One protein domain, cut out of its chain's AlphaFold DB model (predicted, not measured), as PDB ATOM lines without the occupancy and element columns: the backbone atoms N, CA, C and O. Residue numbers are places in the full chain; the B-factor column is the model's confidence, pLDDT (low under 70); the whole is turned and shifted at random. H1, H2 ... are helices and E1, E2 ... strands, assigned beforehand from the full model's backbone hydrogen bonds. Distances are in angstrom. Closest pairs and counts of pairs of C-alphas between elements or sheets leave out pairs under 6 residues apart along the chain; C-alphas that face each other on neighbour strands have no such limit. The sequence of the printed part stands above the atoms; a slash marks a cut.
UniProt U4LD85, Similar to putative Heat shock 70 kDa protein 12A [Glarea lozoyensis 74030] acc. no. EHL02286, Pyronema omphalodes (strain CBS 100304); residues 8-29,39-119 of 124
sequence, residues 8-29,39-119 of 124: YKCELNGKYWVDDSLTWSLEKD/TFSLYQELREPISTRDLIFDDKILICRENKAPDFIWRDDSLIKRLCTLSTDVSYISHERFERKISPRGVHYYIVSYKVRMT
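Overview. This is residues 8 to 29 and 39 to 119 of the 124 residues of the protein "Similar to putative Heat shock 70 kDa protein 12A [Glarea lozoyensis 74030] acc. no. EHL02286" of Pyronema omphalodes (strain CBS 100304) (UniProt U4LD85). What shape do the parts make? A long two-strand ribbon, E3 with E4, crosses loosely over a sheet of E2, E6 and E5, with E3 nearer to it than E4. The first stretch, residues 8 to 29 with E1, curves along one side and pairs at residues 26 to 27 with residues 63 to 64 of E3. What is it built of? The 103 printed residues hold two named helices and six named strands in the order E1 E2 H1 E3 H2 E4 E5 E6, mostly strand, with both sheets, E2 - E6 - E5 and E3 - E4, antiparallel. The whole is only just loose, close to compact, with a radius of gyration of the C-alphas of 15.5 A and spans of 41 by 32 by 19 A.

Arrangement. What pairs with the first strand? E1, residues 16 to 18, pairs with no named strand. Which strands are neighbours? E2, residues 39 to 47, is antiparallel to E6, residues 108 to 119, with N 42 and O 114 2.9 A apart. E3, residues 56 to 64, is antiparallel to E4, residues 80 to 89, with N 59 and O 86 2.9 A apart. E5, residues 99 to 102, forms a hairpin with E6, with N 101 and O 109 2.8 A apart. How do the sheets and helices stand? The closest C-alphas of E2 and E3, Gln 44 and Phe 57, are 7.8 A apart. H1, residues 52 to 55, only grazes the three-stranded sheet; H2, residues 73 to 76, is not on it. Both are too short for an O i to N i+4 pair; of O i to N i+3 pairs, H1 has 1 of 1 within range, H2 0 of 1.

Along the chain. Where are the anchors? C-alpha 16 of E1 is at (104.443, 124.231, 139.415), and C-alpha 119 of E6 at (128.720, 144.805, 130.665). Which strands are long? E2 measures 26.6 A, E3 25.6 A, E4 25.9 A and E6 35.9 A; E4 bends by 53 degrees at residue 83.

Size, cuts and confidence. Is there a cut? Residues 30 to 38 are not printed, and C-alphas 29 and 39 are 15.2 A apart. Where is confidence low? Fourteen residues are under 70, among them 23 to 29.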
ATOM      1  N   TYR A   8     100.428 127.900 140.443       74.44
ATOM      2  CA  TYR A   8      99.786 127.463 139.213       74.44
ATOM      3  C   TYR A   8     100.610 126.348 138.592       74.44
ATOM      4  O   TYR A   8     101.839 126.374 138.562       74.44
ATOM      5  N   LYS A   9      99.925 125.315 138.113       69.88
ATOM      6  CA  LYS A   9     100.568 124.263 137.335       69.88
ATOM      7  C   LYS A   9     100.767 124.795 135.920       69.88
ATOM      8  O   LYS A   9      99.786 125.138 135.265       69.88
ATOM      9  N   CYS A  10     102.007 124.846 135.445       71.00
ATOM     10  CA  CYS A  10     102.267 125.091 134.036       71.00
ATOM     11  C   CYS A  10     101.707 123.923 133.227       71.00
ATOM     12  O   CYS A  10     102.044 122.754 133.440       71.00
ATOM     13  N   GLU A  11     100.821 124.254 132.297       72.75
ATOM     14  CA  GLU A  11     100.147 123.269 131.461       72.75
ATOM     15  C   GLU A  11     101.077 122.643 130.411       72.75
ATOM     16  O   GLU A  11     100.775 121.566 129.897       72.75
ATOM     17  N   LEU A  12     102.212 123.291 130.118       77.75
ATOM     18  CA  LEU A  12     103.177 122.860 129.107       77.75
ATOM     19  C   LEU A  12     104.167 121.833 129.662       77.75
ATOM     20  O   LEU A  12     104.281 120.733 129.137       77.75
ATOM     21  N   ASN A  13     104.860 122.145 130.752       72.81
ATOM     22  CA  ASN A  13     105.904 121.265 131.285       72.81
ATOM     23  C   ASN A  13     105.471 120.482 132.540       72.81
ATOM     24  O   ASN A  13     106.252 119.707 133.089       72.81
ATOM     25  N   GLY A  14     104.240 120.695 133.022       65.38
ATOM     26  CA  GLY A  14     103.702 120.042 134.214       65.38
ATOM     27  C   GLY A  14     104.344 120.484 135.535       65.38
ATOM     28  O   GLY A  14     103.973 119.939 136.577       65.38
ATOM     29  N   LYS A  15     105.272 121.450 135.515       73.75
ATOM     30  CA  LYS A  15     105.906 122.022 136.708       73.75
ATOM     31  C   LYS A  15     104.978 123.028 137.369       73.75
ATOM     32  O   LYS A  15     104.171 123.682 136.715       73.75
ATOM     33  N   TYR A  16     105.119 123.174 138.678       68.62
ATOM     34  CA  TYR A  16     104.443 124.231 139.415       68.62
ATOM     35  C   TYR A  16     105.268 125.506 139.341       68.62
ATOM     36  O   TYR A  16     106.465 125.497 139.619       68.62
ATOM     37  N   TRP A  17     104.603 126.591 138.984       68.56
ATOM     38  CA  TRP A  17     105.113 127.938 139.111       68.56
ATOM     39  C   TRP A  17     104.447 128.584 140.312       68.56
ATOM     40  O   TRP A  17     103.278 128.335 140.621       68.56
ATOM     41  N   VAL A  18     105.217 129.401 141.013       68.88
ATOM     42  CA  VAL A  18     104.721 130.178 142.137       68.88
ATOM     43  C   VAL A  18     104.840 131.636 141.741       68.88
ATOM     44  O   VAL A  18     105.923 132.077 141.355       68.88
ATOM     45  N   ASP A  19     103.724 132.362 141.822       69.69
ATOM     46  CA  ASP A  19     103.721 133.812 141.639       69.69
ATOM     47  C   ASP A  19     104.806 134.437 142.525       69.69
ATOM     48  O   ASP A  19     105.006 134.027 143.675       69.69
ATOM     49  N   ASP A  20     105.507 135.423 141.966       72.25
ATOM     50  CA  ASP A  20     106.571 136.178 142.628       72.25
ATOM     51  C   ASP A  20     107.798 135.350 143.050       72.25
ATOM     52  O   ASP A  20     108.633 135.848 143.805       72.25
ATOM     53  N   SER A  21     107.944 134.102 142.588       73.69
ATOM     54  CA  SER A  21     109.190 133.356 142.775       73.69
ATOM     55  C   SER A  21     110.313 134.038 142.010       73.69
ATOM     56  O   SER A  21     110.195 134.319 140.816       73.69
ATOM     57  N   LEU A  22     111.425 134.270 142.693       72.19
ATOM     58  CA  LEU A  22     112.590 134.852 142.061       72.19
ATOM     59  C   LEU A  22     113.308 133.767 141.247       72.19
ATOM     60  O   LEU A  22     113.813 132.796 141.803       72.19
ATOM     61  N   THR A  23     113.326 133.902 139.923       67.25
ATOM     62  CA  THR A  23     113.962 132.918 139.030       67.25
ATOM     63  C   THR A  23     115.449 133.183 138.817       67.25
ATOM     64  O   THR A  23     116.174 132.282 138.403       67.25
ATOM     65  N   TRP A  24     115.906 134.405 139.098       69.75
ATOM     66  CA  TRP A  24     117.306 134.822 139.038       69.75
ATOM     67  C   TRP A  24     117.499 136.161 139.791       69.75
ATOM     68  O   TRP A  24     116.537 136.895 140.016       69.75
ATOM     69  N   SER A  25     118.729 136.482 140.204       66.44
ATOM     70  CA  SER A  25     119.113 137.765 140.833       66.44
ATOM     71  C   SER A  25     120.558 138.131 140.528       66.44
ATOM     72  O   SER A  25     121.367 137.269 140.194       66.44
ATOM     73  N   LEU A  26     120.877 139.414 140.706       67.12
ATOM     74  CA  LEU A  26     122.242 139.878 140.927       67.12
ATOM     75  C   LEU A  26     122.418 140.227 142.408       67.12
ATOM     76  O   LEU A  26     121.618 140.991 142.963       67.12
ATOM     77  N   GLU A  27     123.451 139.663 143.028       65.50
ATOM     78  CA  GLU A  27     123.839 139.974 144.404       65.50
ATOM     79  C   GLU A  27     124.682 141.249 144.441       65.50
ATOM     80  O   GLU A  27     125.496 141.521 143.549       65.50
ATOM     81  N   LYS A  28     124.485 142.049 145.490       54.38
ATOM     82  CA  LYS A  28     125.349 143.191 145.767       54.38
ATOM     83  C   LYS A  28     126.766 142.681 146.050       54.38
ATOM     84  O   LYS A  28     126.933 141.681 146.735       54.38
ATOM     85  N   ASP A  29     127.771 143.357 145.500       55.03
ATOM     86  CA  ASP A  29     129.192 142.999 145.639       55.03
ATOM     87  C   ASP A  29     129.581 141.648 145.010       55.03
ATOM     88  O   ASP A  29     130.709 141.185 145.188       55.03
ATOM     89  N   THR A  39     127.036 137.306 133.201       76.12
ATOM     90  CA  THR A  39     126.224 136.506 132.275       76.12
ATOM     91  C   THR A  39     125.263 135.630 133.058       76.12
ATOM     92  O   THR A  39     125.681 134.938 133.982       76.12
ATOM     93  N   PHE A  40     123.998 135.610 132.657       78.25
ATOM     94  CA  PHE A  40     122.980 134.741 133.242       78.25
ATOM     95  C   PHE A  40     122.129 134.097 132.150       78.25
ATOM     96  O   PHE A  40     121.994 134.621 131.042       78.25
ATOM     97  N   SER A  41     121.602 132.916 132.456       80.94
ATOM     98  CA  SER A  41     120.772 132.138 131.539       80.94
ATOM     99  C   SER A  41     119.302 132.431 131.801       80.94
ATOM    100  O   SER A  41     118.855 132.364 132.945       80.94
ATOM    101  N   LEU A  42     118.558 132.695 130.737       84.06
ATOM    102  CA  LEU A  42     117.106 132.807 130.740       84.06
ATOM    103  C   LEU A  42     116.523 131.745 129.811       84.06
ATOM    104  O   LEU A  42     117.204 131.209 128.930       84.06
ATOM    105  N   TYR A  43     115.250 131.434 130.019       87.12
ATOM    106  CA  TYR A  43     114.494 130.624 129.082       87.12
ATOM    107  C   TYR A  43     113.042 131.083 129.030       87.12
ATOM    108  O   TYR A  43     112.517 131.594 130.016       87.12
ATOM    109  N   GLN A  44     112.406 130.877 127.881       87.75
ATOM    110  CA  GLN A  44     110.990 131.156 127.659       87.75
ATOM    111  C   GLN A  44     110.309 129.930 127.049       87.75
ATOM    112  O   GLN A  44     110.917 129.199 126.261       87.75
ATOM    113  N   GLU A  45     109.058 129.684 127.439       89.44
ATOM    114  CA  GLU A  45     108.238 128.593 126.905       89.44
ATOM    115  C   GLU A  45     107.213 129.152 125.913       89.44
ATOM    116  O   GLU A  45     106.388 129.988 126.274       89.44
ATOM    117  N   LEU A  46     107.248 128.673 124.667       90.12
ATOM    118  CA  LEU A  46     106.376 129.135 123.586       90.12
ATOM    119  C   LEU A  46     105.430 128.035 123.134       90.12
ATOM    120  O   LEU A  46     105.863 126.966 122.706       90.12
ATOM    121  N   ARG A  47     104.128 128.295 123.204       89.75
ATOM    122  CA  ARG A  47     103.103 127.347 122.759       89.75
ATOM    123  C   ARG A  47     102.959 127.394 121.234       89.75
ATOM    124  O   ARG A  47     102.934 128.473 120.659       89.75
ATOM    125  N   GLU A  48     102.822 126.237 120.584       88.25
ATOM    126  CA  GLU A  48     102.467 126.192 119.158       88.25
ATOM    127  C   GLU A  48     100.981 126.577 118.937       88.25
ATOM    128  O   GLU A  48     100.122 126.155 119.724       88.25
ATOM    129  N   PRO A  49     100.645 127.317 117.857       89.62
ATOM    130  CA  PRO A  49     101.555 127.897 116.863       89.62
ATOM    131  C   PRO A  49     102.239 129.182 117.369       89.62
ATOM    132  O   PRO A  49     101.596 130.012 118.000       89.62
ATOM    133  N   ILE A  50     103.525 129.358 117.041       85.56
ATOM    134  CA  ILE A  50     104.296 130.557 117.413       85.56
ATOM    135  C   ILE A  50     103.914 131.733 116.501       85.56
ATOM    136  O   ILE A  50     104.016 131.625 115.277       85.56
ATOM    137  N   SER A  51     103.546 132.874 117.084       84.81
ATOM    138  CA  SER A  51     103.481 134.165 116.395       84.81
ATOM    139  C   SER A  51     104.833 134.880 116.429       84.81
ATOM    140  O   SER A  51     105.585 134.759 117.390       84.81
ATOM    141  N   THR A  52     105.128 135.725 115.437       76.94
ATOM    142  CA  THR A  52     106.319 136.598 115.470       76.94
ATOM    143  C   THR A  52     106.328 137.545 116.669       76.94
ATOM    144  O   THR A  52     107.395 137.916 117.144       76.94
ATOM    145  N   ARG A  53     105.151 137.910 117.198       80.00
ATOM    146  CA  ARG A  53     105.039 138.702 118.434       80.00
ATOM    147  C   ARG A  53     105.427 137.914 119.683       80.00
ATOM    148  O   ARG A  53     105.856 138.525 120.652       80.00
ATOM    149  N   ASP A  54     105.327 136.587 119.641       83.00
ATOM    150  CA  ASP A  54     105.710 135.713 120.753       83.00
ATOM    151  C   ASP A  54     107.235 135.546 120.850       83.00
ATOM    152  O   ASP A  54     107.720 134.859 121.738       83.00
ATOM    153  N   LEU A  55     108.002 136.156 119.940       88.44
ATOM    154  CA  LEU A  55     109.465 136.091 119.890       88.44
ATOM    155  C   LEU A  55     110.134 137.340 120.482       88.44
ATOM    156  O   LEU A  55     111.344 137.501 120.347       88.44
ATOM    157  N   ILE A  56     109.366 138.222 121.124       90.62
ATOM    158  CA  ILE A  56     109.885 139.370 121.869       90.62
ATOM    159  C   ILE A  56     109.611 139.126 123.352       90.62
ATOM    160  O   ILE A  56     108.460 139.010 123.771       90.62
ATOM    161  N   PHE A  57     110.675 139.029 124.144       89.06
ATOM    162  CA  PHE A  57     110.606 138.710 125.568       89.06
ATOM    163  C   PHE A  57     110.926 139.924 126.420       89.06
ATOM    164  O   PHE A  57     111.991 140.511 126.257       89.06
ATOM    165  N   ASP A  58     110.048 140.251 127.364       87.75
ATOM    166  CA  ASP A  58     110.280 141.313 128.338       87.75
ATOM    167  C   ASP A  58     110.581 140.723 129.719       87.75
ATOM    168  O   ASP A  58     109.685 140.368 130.490       87.75
ATOM    169  N   ASP A  59     111.863 140.677 130.065       83.75
ATOM    170  CA  ASP A  59     112.347 140.168 131.341       83.75
ATOM    171  C   ASP A  59     112.657 141.319 132.304       83.75
ATOM    172  O   ASP A  59     113.311 142.311 131.972       83.75
ATOM    173  N   LYS A  60     112.168 141.222 133.544       82.75
ATOM    174  CA  LYS A  60     112.425 142.239 134.574       82.75
ATOM    175  C   LYS A  60     113.757 141.959 135.242       82.75
ATOM    176  O   LYS A  60     113.902 140.935 135.903       82.75
ATOM    177  N   ILE A  61     114.683 142.907 135.138       80.38
ATOM    178  CA  ILE A  61     115.972 142.823 135.808       80.38
ATOM    179  C   ILE A  61     115.837 143.327 137.239       80.38
ATOM    180  O   ILE A  61     115.508 144.494 137.457       80.38
ATOM    181  N   LEU A  62     116.069 142.445 138.213       82.31
ATOM    182  CA  LEU A  62     115.920 142.734 139.639       82.31
ATOM    183  C   LEU A  62     117.279 142.680 140.348       82.31
ATOM    184  O   LEU A  62     118.091 141.792 140.096       82.31
ATOM    185  N   ILE A  63     117.508 143.621 141.262       78.88
ATOM    186  CA  ILE A  63     118.674 143.656 142.150       78.88
ATOM    187  C   ILE A  63     118.204 143.412 143.577       78.88
ATOM    188  O   ILE A  63     117.225 144.023 144.015       78.88
ATOM    189  N   CYS A  64     118.934 142.565 144.301       79.69
ATOM    190  CA  CYS A  64     118.768 142.388 145.736       79.69
ATOM    191  C   CYS A  64     119.897 143.103 146.491       79.69
ATOM    192  O   CYS A  64     121.056 143.066 146.083       79.69
ATOM    193  N   ARG A  65     119.555 143.788 147.586       71.69
ATOM    194  CA  ARG A  65     120.528 144.503 148.432       71.69
ATOM    195  C   ARG A  65     121.238 143.618 149.454       71.69
ATOM    196  O   ARG A  65     122.194 144.087 150.065       71.69
ATOM    197  N   GLU A  66     120.764 142.393 149.645       77.75
ATOM    198  CA  GLU A  66     121.373 141.421 150.546       77.75
ATOM    199  C   GLU A  66     122.299 140.461 149.802       77.75
ATOM    200  O   GLU A  66     122.193 140.272 148.591       77.75
ATOM    201  N   ASN A  67     123.168 139.804 150.569       69.75
ATOM    202  CA  ASN A  67     124.106 138.786 150.087       69.75
ATOM    203  C   ASN A  67     123.413 137.475 149.683       69.75
ATOM    204  O   ASN A  67     124.073 136.503 149.341       69.75
ATOM    205  N   LYS A  68     122.088 137.406 149.822       74.12
ATOM    206  CA  LYS A  68     121.282 136.271 149.407       74.12
ATOM    207  C   LYS A  68     119.936 136.784 148.938       74.12
ATOM    208  O   LYS A  68     119.199 137.397 149.707       74.12
ATOM    209  N   ALA A  69     119.596 136.499 147.691       71.44
ATOM    210  CA  ALA A  69     118.281 136.856 147.195       71.44
ATOM    211  C   ALA A  69     117.192 136.008 147.878       71.44
ATOM    212  O   ALA A  69     117.395 134.811 148.118       71.44
ATOM    213  N   PRO A  70     116.032 136.597 148.214       77.88
ATOM    214  CA  PRO A  70     114.940 135.828 148.777       77.88
ATOM    215  C   PRO A  70     114.357 134.909 147.701       77.88
ATOM    216  O   PRO A  70     114.314 135.252 146.522       77.88
ATOM    217  N   ASP A  71     113.821 133.766 148.126       76.44
ATOM    218  CA  ASP A  71     113.153 132.837 147.201       76.44
ATOM    219  C   ASP A  71     111.936 133.490 146.505       76.44
ATOM    220  O   ASP A  71     111.516 133.061 145.431       76.44
ATOM    221  N   PHE A  72     111.359 134.534 147.121       79.38
ATOM    222  CA  PHE A  72     110.168 135.236 146.647       79.38
ATOM    223  C   PHE A  72     110.306 136.752 146.767       79.38
ATOM    224  O   PHE A  72     110.812 137.246 147.776       79.38
ATOM    225  N   ILE A  73     109.751 137.474 145.792       75.31
ATOM    226  CA  ILE A  73     109.808 138.936 145.703       75.31
ATOM    227  C   ILE A  73     109.119 139.597 146.906       75.31
ATOM    228  O   ILE A  73     109.745 140.378 147.612       75.31
ATOM    229  N   TRP A  74     107.887 139.180 147.222       71.75
ATOM    230  CA  TRP A  74     107.080 139.753 148.314       71.75
ATOM    231  C   TRP A  74     107.625 139.500 149.722       71.75
ATOM    232  O   TRP A  74     107.090 140.060 150.681       71.75
ATOM    233  N   ARG A  75     108.619 138.611 149.891       74.06
ATOM    234  CA  ARG A  75     109.140 138.278 151.227       74.06
ATOM    235  C   ARG A  75     109.754 139.515 151.881       74.06
ATOM    236  O   ARG A  75     109.590 139.688 153.084       74.06
ATOM    237  N   ASP A  76     110.395 140.360 151.080       74.06
ATOM    238  CA  ASP A  76     110.825 141.688 151.485       74.06
ATOM    239  C   ASP A  76     110.950 142.599 150.253       74.06
ATOM    240  O   ASP A  76     112.013 142.741 149.640       74.06
ATOM    241  N   ASP A  77     109.833 143.234 149.893       71.50
ATOM    242  CA  ASP A  77     109.759 144.169 148.763       71.50
ATOM    243  C   ASP A  77     110.729 145.362 148.913       71.50
ATOM    244  O   ASP A  77     111.027 146.044 147.934       71.50
ATOM    245  N   SER A  78     111.246 145.637 150.121       78.81
ATOM    246  CA  SER A  78     112.204 146.726 150.353       78.81
ATOM    247  C   SER A  78     113.633 146.375 149.911       78.81
ATOM    248  O   SER A  78     114.428 147.270 149.588       78.81
ATOM    249  N   LEU A  79     113.951 145.076 149.849       77.06
ATOM    250  CA  LEU A  79     115.267 144.555 149.478       77.06
ATOM    251  C   LEU A  79     115.431 144.358 147.974       77.06
ATOM    252  O   LEU A  79     116.564 144.376 147.482       77.06
ATOM    253  N   ILE A  80     114.324 144.184 147.253       81.75
ATOM    254  CA  ILE A  80     114.317 143.951 145.812       81.75
ATOM    255  C   ILE A  80     113.962 145.238 145.082       81.75
ATOM    256  O   ILE A  80     112.928 145.858 145.314       81.75
ATOM    257  N   LYS A  81     114.812 145.629 144.134       82.38
ATOM    258  CA  LYS A  81     114.556 146.765 143.251       82.38
ATOM    259  C   LYS A  81     114.605 146.332 141.801       82.38
ATOM    260  O   LYS A  81     115.535 145.647 141.384       82.38
ATOM    261  N   ARG A  82     113.629 146.784 141.014       82.44
ATOM    262  CA  ARG A  82     113.712 146.692 139.556       82.44
ATOM    263  C   ARG A  82     114.801 147.645 139.073       82.44
ATOM    264  O   ARG A  82     114.699 148.846 139.301       82.44
ATOM    265  N   LEU A  83     115.815 147.096 138.414       81.00
ATOM    266  CA  LEU A  83     116.854 147.859 137.734       81.00
ATOM    267  C   LEU A  83     116.343 148.340 136.374       81.00
ATOM    268  O   LEU A  83     116.341 149.534 136.095       81.00
ATOM    269  N   CYS A  84     115.870 147.413 135.543       81.19
ATOM    270  CA  CYS A  84     115.344 147.714 134.214       81.19
ATOM    271  C   CYS A  84     114.418 146.595 133.710       81.19
ATOM    272  O   CYS A  84     114.129 145.629 134.421       81.19
ATOM    273  N   THR A  85     113.908 146.750 132.487       85.75
ATOM    274  CA  THR A  85     113.358 145.640 131.702       85.75
ATOM    275  C   THR A  85     114.259 145.411 130.511       85.75
ATOM    276  O   THR A  85     114.600 146.357 129.804       85.75
ATOM    277  N   LEU A  86     114.642 144.158 130.324       84.56
ATOM    278  CA  LEU A  86     115.343 143.690 129.152       84.56
ATOM    279  C   LEU A  86     114.308 143.200 128.149       84.56
ATOM    280  O   LEU A  86     113.612 142.228 128.427       84.56
ATOM    281  N   SER A  87     114.238 143.869 127.004       88.94
ATOM    282  CA  SER A  87     113.475 143.382 125.861       88.94
ATOM    283  C   SER A  87     114.418 142.618 124.935       88.94
ATOM    284  O   SER A  87     115.424 143.172 124.486       88.94
ATOM    285  N   THR A  88     114.135 141.342 124.696       87.19
ATOM    286  CA  THR A  88     114.943 140.458 123.852       87.19
ATOM    287  C   THR A  88     114.121 140.036 122.647       87.19
ATOM    288  O   THR A  88     113.171 139.272 122.788       87.19
ATOM    289  N   ASP A  89     114.498 140.512 121.465       89.69
ATOM    290  CA  ASP A  89     113.911 140.075 120.200       89.69
ATOM    291  C   ASP A  89     114.705 138.880 119.662       89.69
ATOM    292  O   ASP A  89     115.892 138.997 119.367       89.69
ATOM    293  N   VAL A  90     114.057 137.723 119.557       89.12
ATOM    294  CA  VAL A  90     114.626 136.502 118.973       89.12
ATOM    295  C   VAL A  90     113.962 136.121 117.649       89.12
ATOM    296  O   VAL A  90     114.158 135.007 117.167       89.12
ATOM    297  N   SER A  91     113.203 137.026 117.027       89.62
ATOM    298  CA  SER A  91     112.476 136.768 115.774       89.62
ATOM    299  C   SER A  91     113.378 136.399 114.594       89.62
ATOM    300  O   SER A  91     112.947 135.716 113.666       89.62
ATOM    301  N   TYR A  92     114.649 136.801 114.643       87.50
ATOM    302  CA  TYR A  92     115.657 136.460 113.640       87.50
ATOM    303  C   TYR A  92     116.262 135.056 113.830       87.50
ATOM    304  O   TYR A  92     117.008 134.582 112.968       87.50
ATOM    305  N   ILE A  93     116.002 134.389 114.959       87.06
ATOM    306  CA  ILE A  93     116.532 133.057 115.252       87.06
ATOM    307  C   ILE A  93     115.617 132.009 114.615       87.06
ATOM    308  O   ILE A  93     114.421 131.960 114.888       87.06
ATOM    309  N   SER A  94     116.193 131.121 113.797       88.56
ATOM    310  CA  SER A  94     115.447 129.992 113.225       88.56
ATOM    311  C   SER A  94     114.826 129.126 114.325       88.56
ATOM    312  O   SER A  94     115.527 128.698 115.247       88.56
ATOM    313  N   HIS A  95     113.538 128.802 114.177       87.44
ATOM    314  CA  HIS A  95     112.786 127.970 115.124       87.44
ATOM    315  C   HIS A  95     113.374 126.560 115.284       87.44
ATOM    316  O   HIS A  95     113.157 125.915 116.305       87.44
ATOM    317  N   GLU A  96     114.160 126.084 114.315       87.50
ATOM    318  CA  GLU A  96     114.883 124.807 114.400       87.50
ATOM    319  C   GLU A  96     115.916 124.782 115.535       87.50
ATOM    320  O   GLU A  96     116.325 123.714 115.983       87.50
ATOM    321  N   ARG A  97     116.346 125.958 116.011       88.50
ATOM    322  CA  ARG A  97     117.255 126.091 117.157       88.50
ATOM    323  C   ARG A  97     116.533 126.045 118.498       88.50
ATOM    324  O   ARG A  97     117.197 125.995 119.532       88.50
ATOM    325  N   PHE A  98     115.206 126.106 118.499       92.56
ATOM    326  CA  PHE A  98     114.424 126.011 119.721       92.56
ATOM    327  C   PHE A  98     114.243 124.545 120.102       92.56
ATOM    328  O   PHE A  98     114.023 123.678 119.256       92.56
ATOM    329  N   GLU A  99     114.316 124.251 121.398       94.12
ATOM    330  CA  GLU A  99     114.119 122.888 121.878       94.12
ATOM    331  C   GLU A  99     112.623 122.563 121.833       94.12
ATOM    332  O   GLU A  99     111.832 123.121 122.593       94.12
ATOM    333  N   ARG A 100     112.219 121.657 120.939       94.50
ATOM    334  CA  ARG A 100     110.821 121.236 120.816       94.50
ATOM    335  C   ARG A 100     110.459 120.210 121.887       94.50
ATOM    336  O   ARG A 100     111.185 119.239 122.102       94.50
ATOM    337  N   LYS A 101     109.301 120.389 122.522       94.25
ATOM    338  CA  LYS A 101     108.749 119.496 123.545       94.25
ATOM    339  C   LYS A 101     107.268 119.231 123.335       94.25
ATOM    340  O   LYS A 101     106.569 119.943 122.617       94.25
ATOM    341  N   ILE A 102     106.805 118.168 123.983       93.00
ATOM    342  CA  ILE A 102     105.401 117.776 124.033       93.00
ATOM    343  C   ILE A 102     105.032 117.631 125.503       93.00
ATOM    344  O   ILE A 102     105.720 116.941 126.258       93.00
ATOM    345  N   SER A 103     103.969 118.311 125.920       90.31
ATOM    346  CA  SER A 103     103.470 118.212 127.286       90.31
ATOM    347  C   SER A 103     102.893 116.821 127.561       90.31
ATOM    348  O   SER A 103     102.460 116.138 126.630       90.31
ATOM    349  N   PRO A 104     102.743 116.411 128.834       86.38
ATOM    350  CA  PRO A 104     101.995 115.199 129.178       86.38
ATOM    351  C   PRO A 104     100.540 115.188 128.671       86.38
ATOM    352  O   PRO A 104      99.904 114.140 128.653       86.38
ATOM    353  N   ARG A 105      99.999 116.349 128.273       87.75
ATOM    354  CA  ARG A 105      98.665 116.510 127.672       87.75
ATOM    355  C   ARG A 105      98.695 116.545 126.134       87.75
ATOM    356  O   ARG A 105      97.679 116.864 125.528       87.75
ATOM    357  N   GLY A 106      99.838 116.270 125.504       89.56
ATOM    358  CA  GLY A 106      99.988 116.279 124.045       89.56
ATOM    359  C   GLY A 106     100.121 117.672 123.419       89.56
ATOM    360  O   GLY A 106      99.979 117.807 122.209       89.56
ATOM    361  N   VAL A 107     100.375 118.721 124.210       90.44
ATOM    362  CA  VAL A 107     100.547 120.086 123.685       90.44
ATOM    363  C   VAL A 107     101.984 120.268 123.221       90.44
ATOM    364  O   VAL A 107     102.907 120.122 124.021       90.44
ATOM    365  N   HIS A 108     102.173 120.620 121.953       92.38
ATOM    366  CA  HIS A 108     103.482 120.974 121.415       92.38
ATOM    367  C   HIS A 108     103.896 122.381 121.863       92.38
ATOM    368  O   HIS A 108     103.098 123.324 121.834       92.38
ATOM    369  N   TYR A 109     105.145 122.513 122.299       92.88
ATOM    370  CA  TYR A 109     105.724 123.784 122.716       92.88
ATOM    371  C   TYR A 109     107.235 123.801 122.488       92.88
ATOM    372  O   TYR A 109     107.863 122.760 122.287       92.88
ATOM    373  N   TYR A 110     107.821 124.988 122.542       92.50
ATOM    374  CA  TYR A 110     109.251 125.210 122.411       92.50
ATOM    375  C   TYR A 110     109.831 125.787 123.695       92.50
ATOM    376  O   TYR A 110     109.177 126.570 124.382       92.50
ATOM    377  N   ILE A 111     111.075 125.425 123.995       91.94
ATOM    378  CA  ILE A 111     111.908 126.111 124.978       91.94
ATOM    379  C   ILE A 111     112.956 126.920 124.222       91.94
ATOM    380  O   ILE A 111     113.798 126.374 123.503       91.94
ATOM    381  N   VAL A 112     112.918 128.232 124.424       91.12
ATOM    382  CA  VAL A 112     113.910 129.168 123.904       91.12
ATOM    383  C   VAL A 112     114.857 129.512 125.039       91.12
ATOM    384  O   VAL A 112     114.504 130.286 125.922       91.12
ATOM    385  N   SER A 113     116.046 128.912 125.043       89.25
ATOM    386  CA  SER A 113     117.088 129.201 126.036       89.25
ATOM    387  C   SER A 113     118.093 130.194 125.473       89.25
ATOM    388  O   SER A 113     118.595 130.009 124.365       89.25
ATOM    389  N   TYR A 114     118.438 131.221 126.242       84.69
ATOM    390  CA  TYR A 114     119.412 132.223 125.826       84.69
ATOM    391  C   TYR A 114     120.210 132.754 127.017       84.69
ATOM    392  O   TYR A 114     119.827 132.607 128.177       84.69
ATOM    393  N   LYS A 115     121.379 133.329 126.729       84.06
ATOM    394  CA  LYS A 115     122.247 133.937 127.738       84.06
ATOM    395  C   LYS A 115     122.260 135.438 127.544       84.06
ATOM    396  O   LYS A 115     122.554 135.916 126.452       84.06
ATOM    397  N   VAL A 116     121.993 136.162 128.617       78.62
ATOM    398  CA  VAL A 116     122.120 137.613 128.655       78.62
ATOM    399  C   VAL A 116     123.494 137.940 129.197       78.62
ATOM    400  O   VAL A 116     123.875 137.449 130.258       78.62
ATOM    401  N   ARG A 117     124.233 138.775 128.468       80.12
ATOM    402  CA  ARG A 117     125.515 139.327 128.896       80.12
ATOM    403  C   ARG A 117     125.330 140.813 129.183       80.12
ATOM    404  O   ARG A 117     124.999 141.570 128.277       80.12
ATOM    405  N   MET A 118     125.563 141.224 130.423       76.06
ATOM    406  CA  MET A 118     125.572 142.632 130.821       76.06
ATOM    407  C   MET A 118     127.007 143.072 131.056       76.06
ATOM    408  O   MET A 118     127.729 142.396 131.785       76.06
ATOM    409  N   THR A 119     127.399 144.202 130.474       72.69
ATOM    410  CA  THR A 119     128.720 144.805 130.665       72.69
ATOM    411  C   THR A 119     128.543 146.208 131.232       72.69
ATOM    412  O   THR A 119     127.794 147.003 130.668       72.69
TER     413      THR A 119